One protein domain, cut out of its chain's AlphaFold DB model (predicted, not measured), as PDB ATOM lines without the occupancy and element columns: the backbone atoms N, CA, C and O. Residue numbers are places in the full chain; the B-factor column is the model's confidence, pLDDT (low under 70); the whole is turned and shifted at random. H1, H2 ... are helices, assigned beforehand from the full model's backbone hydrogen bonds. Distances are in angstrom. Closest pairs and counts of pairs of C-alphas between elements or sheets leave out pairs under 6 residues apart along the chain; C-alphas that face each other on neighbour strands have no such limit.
ATOM      1  N   THR A  39     181.232 148.275 187.416       78.62
ATOM      2  CA  THR A  39     180.930 148.389 188.844       78.62
ATOM      3  C   THR A  39     181.152 149.823 189.290       78.62
ATOM      4  O   THR A  39     182.120 150.473 188.893       78.62
ATOM      5  N   PHE A  40     180.252 150.314 190.138       78.75
ATOM      6  CA  PHE A  40     180.304 151.677 190.662       78.75
ATOM      7  C   PHE A  40     181.632 151.979 191.377       78.75
ATOM      8  O   PHE A  40     182.195 153.062 191.235       78.75
ATOM      9  N   GLU A  41     182.167 150.985 192.089       82.38
ATOM     10  CA  GLU A  41     183.448 151.088 192.787       82.38
ATOM     11  C   GLU A  41     184.609 151.335 191.809       82.38
ATOM     12  O   GLU A  41     185.466 152.185 192.060       82.38
ATOM     13  N   THR A  42     184.619 150.645 190.662       83.00
ATOM     14  CA  THR A  42     185.651 150.816 189.628       83.00
ATOM     15  C   THR A  42     185.591 152.205 188.992       83.00
ATOM     16  O   THR A  42     186.636 152.838 188.831       83.00
ATOM     17  N   GLU A  43     184.394 152.717 188.689       84.00
ATOM     18  CA  GLU A  43     184.244 154.045 188.074       84.00
ATOM     19  C   GLU A  43     184.663 155.166 189.038       84.00
ATOM     20  O   GLU A  43     185.379 156.092 188.655       84.00
ATOM     21  N   ILE A  44     184.332 155.043 190.329       87.00
ATOM     22  CA  ILE A  44     184.800 155.981 191.360       87.00
ATOM     23  C   ILE A  44     186.326 156.002 191.450       87.00
ATOM     24  O   ILE A  44     186.923 157.075 191.583       87.00
ATOM     25  N   GLN A  45     186.976 154.837 191.431       85.31
ATOM     26  CA  GLN A  45     188.435 154.776 191.508       85.31
ATOM     27  C   GLN A  45     189.101 155.386 190.274       85.31
ATOM     28  O   GLN A  45     190.083 156.118 190.418       85.31
ATOM     29  N   ARG A  46     188.525 155.168 189.089       86.12
ATOM     30  CA  ARG A  46     188.975 155.792 187.844       86.12
ATOM     31  C   ARG A  46     188.882 157.320 187.911       86.12
ATOM     32  O   ARG A  46     189.887 157.991 187.687       86.12
ATOM     33  N   ILE A  47     187.735 157.874 188.316       86.75
ATOM     34  CA  ILE A  47     187.548 159.330 188.458       86.75
ATOM     35  C   ILE A  47     188.537 159.916 189.477       86.75
ATOM     36  O   ILE A  47     189.143 160.959 189.233       86.75
ATOM     37  N   LYS A  48     188.766 159.236 190.611       88.12
ATOM     38  CA  LYS A  48     189.774 159.653 191.605       88.12
ATOM     39  C   LYS A  48     191.181 159.723 191.003       88.12
ATOM     40  O   LYS A  48     191.912 160.670 191.284       88.12
ATOM     41  N   GLN A  49     191.566 158.749 190.181       88.75
ATOM     42  CA  GLN A  49     192.866 158.741 189.508       88.75
ATOM     43  C   GLN A  49     192.979 159.856 188.454       88.75
ATOM     44  O   GLN A  49     194.010 160.527 188.374       88.75
ATOM     45  N   GLU A  50     191.926 160.097 187.675       88.81
ATOM     46  CA  GLU A  50     191.873 161.183 186.683       88.81
ATOM     47  C   GLU A  50     191.945 162.571 187.345       88.81
ATOM     48  O   GLU A  50     192.648 163.455 186.853       88.81
ATOM     49  N   LEU A  51     191.325 162.740 188.519       88.06
ATOM     50  CA  LEU A  51     191.447 163.945 189.348       88.06
ATOM     51  C   LEU A  51     192.873 164.153 189.871       88.06
ATOM     52  O   LEU A  51     193.415 165.249 189.754       88.06
ATOM     53  N   LEU A  52     193.507 163.107 190.416       91.62
ATOM     54  CA  LEU A  52     194.890 163.180 190.911       91.62
ATOM     55  C   LEU A  52     195.896 163.485 189.794       91.62
ATOM     56  O   LEU A  52     196.908 164.137 190.035       91.62
ATOM     57  N   THR A  53     195.613 163.029 188.573       89.00
ATOM     58  CA  THR A  53     196.447 163.283 187.390       89.00
ATOM     59  C   THR A  53     196.065 164.564 186.641       89.00
ATOM     60  O   THR A  53     196.730 164.902 185.667       89.00
ATOM     61  N   SER A  54     195.050 165.304 187.115       82.56
ATOM     62  CA  SER A  54     194.516 166.530 186.492       82.56
ATOM     63  C   SER A  54     194.077 166.363 185.028       82.56
ATOM     64  O   SER A  54     194.060 167.332 184.275       82.56
ATOM     65  N   ASN A  55     193.703 165.144 184.628       86.56
ATOM     66  CA  ASN A  55     193.262 164.808 183.269       86.56
ATOM     67  C   ASN A  55     191.742 164.595 183.172       86.56
ATOM     68  O   ASN A  55     191.263 164.111 182.149       86.56
ATOM     69  N   LEU A  56     190.991 164.908 184.234       85.25
ATOM     70  CA  LEU A  56     189.539 164.769 184.230       85.25
ATOM     71  C   LEU A  56     188.925 165.749 183.220       85.25
ATOM     72  O   LEU A  56     188.982 166.967 183.399       85.25
ATOM     73  N   ASP A  57     188.331 165.201 182.167       79.56
ATOM     74  CA  ASP A  57     187.633 165.968 181.145       79.56
ATOM     75  C   ASP A  57     186.188 166.235 181.583       79.56
ATOM     76  O   ASP A  57     185.339 165.346 181.560       79.56
ATOM     77  N   CYS A  58     185.917 167.474 181.997       76.88
ATOM     78  CA  CYS A  58     184.586 167.942 182.396       76.88
ATOM     79  C   CYS A  58     183.844 168.675 181.265       76.88
ATOM     80  O   CYS A  58     182.850 169.354 181.528       76.88
ATOM     81  N   SER A  59     184.344 168.620 180.025       82.25
ATOM     82  CA  SER A  59     183.690 169.289 178.901       82.25
ATOM     83  C   SER A  59     182.391 168.576 178.508       82.25
ATOM     84  O   SER A  59     182.307 167.348 178.484       82.25
ATOM     85  N   ALA A  60     181.357 169.358 178.196       76.38
ATOM     86  CA  ALA A  60     180.144 168.819 177.599       76.38
ATOM     87  C   ALA A  60     180.443 168.455 176.139       76.38
ATOM     88  O   ALA A  60     180.781 169.324 175.336       76.38
ATOM     89  N   LYS A  61     180.361 167.164 175.812       83.88
ATOM     90  CA  LYS A  61     180.500 166.657 174.445       83.88
ATOM     91  C   LYS A  61     179.106 166.445 173.891       83.88
ATOM     92  O   LYS A  61     178.513 165.405 174.162       83.88
ATOM     93  N   ASP A  62     178.596 167.436 173.169       79.06
ATOM     94  CA  ASP A  62     177.194 167.493 172.740       79.06
ATOM     95  C   ASP A  62     176.733 166.186 172.078       79.06
ATOM     96  O   ASP A  62     175.776 165.588 172.549       79.06
ATOM     97  N   GLU A  63     177.479 165.655 171.105       80.75
ATOM     98  CA  GLU A  63     177.110 164.419 170.387       80.75
ATOM     99  C   GLU A  63     177.021 163.177 171.295       80.75
ATOM    100  O   GLU A  63     176.114 162.357 171.164       80.75
ATOM    101  N   THR A  64     177.961 163.008 172.230       80.31
ATOM    102  CA  THR A  64     177.985 161.834 173.124       80.31
ATOM    103  C   THR A  64     176.969 161.977 174.255       80.31
ATOM    104  O   THR A  64     176.300 161.016 174.625       80.31
ATOM    105  N   ASN A  65     176.840 163.187 174.798       80.88
ATOM    106  CA  ASN A  65     175.917 163.486 175.883       80.88
ATOM    107  C   ASN A  65     174.461 163.427 175.412       80.88
ATOM    108  O   ASN A  65     173.611 162.953 176.159       80.88
ATOM    109  N   GLU A  66     174.178 163.853 174.180       83.81
ATOM    110  CA  GLU A  66     172.851 163.744 173.574       83.81
ATOM    111  C   GLU A  66     172.424 162.276 173.428       83.81
ATOM    112  O   GLU A  66     171.309 161.923 173.811       83.81
ATOM    113  N   GLN A  67     173.331 161.397 172.986       83.62
ATOM    114  CA  GLN A  67     173.046 159.965 172.892       83.62
ATOM    115  C   GLN A  67     172.695 159.356 174.256       83.62
ATOM    116  O   GLN A  67     171.717 158.619 174.355       83.62
ATOM    117  N   TYR A  68     173.417 159.717 175.324       82.19
ATOM    118  CA  TYR A  68     173.071 159.253 176.673       82.19
ATOM    119  C   TYR A  68     171.674 159.702 177.109       82.19
ATOM    120  O   TYR A  68     170.978 158.944 177.782       82.19
ATOM    121  N   LEU A  69     171.244 160.910 176.735       86.31
ATOM    122  CA  LEU A  69     169.899 161.392 177.050       86.31
ATOM    123  C   LEU A  69     168.821 160.603 176.296       86.31
ATOM    124  O   LEU A  69     167.799 160.267 176.896       86.31
ATOM    125  N   TYR A  70     169.052 160.268 175.022       85.75
ATOM    126  CA  TYR A  70     168.138 159.407 174.265       85.75
ATOM    127  C   TYR A  70     168.061 157.999 174.851       85.75
ATOM    128  O   TYR A  70     166.960 157.498 175.049       85.75
ATOM    129  N   ASP A  71     169.198 157.398 175.197       82.31
ATOM    130  CA  ASP A  71     169.240 156.058 175.789       82.31
ATOM    131  C   ASP A  71     168.520 156.027 177.151       82.31
ATOM    132  O   ASP A  71     167.789 155.086 177.455       82.31
ATOM    133  N   MET A  72     168.666 157.076 177.973       83.50
ATOM    134  CA  MET A  72     167.932 157.198 179.240       83.50
ATOM    135  C   MET A  72     166.419 157.290 179.027       83.50
ATOM    136  O   MET A  72     165.659 156.666 179.770       83.50
ATOM    137  N   GLN A  73     165.980 158.058 178.030       83.38
ATOM    138  CA  GLN A  73     164.563 158.187 177.700       83.38
ATOM    139  C   GLN A  73     163.996 156.866 177.163       83.38
ATOM    140  O   GLN A  73     162.930 156.441 177.603       83.38
ATOM    141  N   ASP A  74     164.741 156.181 176.296       83.56
ATOM    142  CA  ASP A  74     164.368 154.881 175.742       83.56
ATOM    143  C   ASP A  74     164.191 153.832 176.845       83.56
ATOM    144  O   ASP A  74     163.180 153.133 176.885       83.56
ATOM    145  N   ILE A  75     165.111 153.786 177.815       83.31
ATOM    146  CA  ILE A  75     164.986 152.907 178.984       83.31
ATOM    147  C   ILE A  75     163.694 153.205 179.748       83.31
ATOM    148  O   ILE A  75     162.966 152.273 180.077       83.31
ATOM    149  N   ILE A  76     163.394 154.480 180.020       82.06
ATOM    150  CA  ILE A  76     162.186 154.883 180.758       82.06
ATOM    151  C   ILE A  76     160.916 154.468 180.008       82.06
ATOM    152  O   ILE A  76     159.992 153.941 180.628       82.06
ATOM    153  N   ASP A  77     160.875 154.674 178.693       81.69
ATOM    154  CA  ASP A  77     159.704 154.367 177.869       81.69
ATOM    155  C   ASP A  77     159.451 152.857 177.740       81.69
ATOM    156  O   ASP A  77     158.300 152.425 177.613       81.69
ATOM    157  N   HIS A  78     160.507 152.049 177.842       79.50
ATOM    158  CA  HIS A  78     160.430 150.589 177.834       79.50
ATOM    159  C   HIS A  78     160.218 149.965 179.223       79.50
ATOM    160  O   HIS A  78     160.024 148.749 179.309       79.50
ATOM    161  N   LEU A  79     160.208 150.749 180.311       77.12
ATOM    162  CA  LEU A  79     159.930 150.200 181.639       77.12
ATOM    163  C   LEU A  79     158.501 149.633 181.703       77.12
ATOM    164  O   LEU A  79     157.535 150.293 181.298       77.12
ATOM    165  N   PRO A  80     158.320 148.422 182.263       75.25
ATOM    166  CA  PRO A  80     156.998 147.849 182.428       75.25
ATOM    167  C   PRO A  80     156.158 148.750 183.336       75.25
ATOM    168  O   PRO A  80     156.547 149.082 184.460       75.25
TER     169      PRO A  80
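AT A GLANCE: This is residues 39 to 80 of the 144 residues of an uncharacterized protein of Trichomonas vaginalis (UniProt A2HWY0). Two separate helices make an open, skewed U: H1 runs to one end of a stretched link, residues 53 to 61, and H2 folds back from its other end, with empty space between the two arms. The printed part has 42 residues with two named helices, H1 then H2, and no named strand, so its class is all helix. It is extended, with a radius of gyration of the C-alphas of 14.3 A, and flat, spanning 41 by 25 by 7 A.

IN THESE COORDINATES: Find C-alpha 40 at (180.304, 151.677, 190.662); from there H1, residues 40 to 52, runs 18.6 A. Next look at C-alpha 62, where H2, residues 62 to 78, begins; it runs 24.3 A to C-alpha 78 at (160.430, 150.589, 177.834).

HOW THE PARTS SIT: H1 and H2 are apart, with no C-alpha of the one within 8 A of the other. A short link of 9 residues joins them. In H1 and H2 every O i to N i+4 pair is within hydrogen-bond range.

THE WHOLE: The two C-alphas farthest apart, those of Thr 53 and Pro 80, are 42.7 A apart. The printed part has no cut, and no printed residue is under 70 in pLDDT.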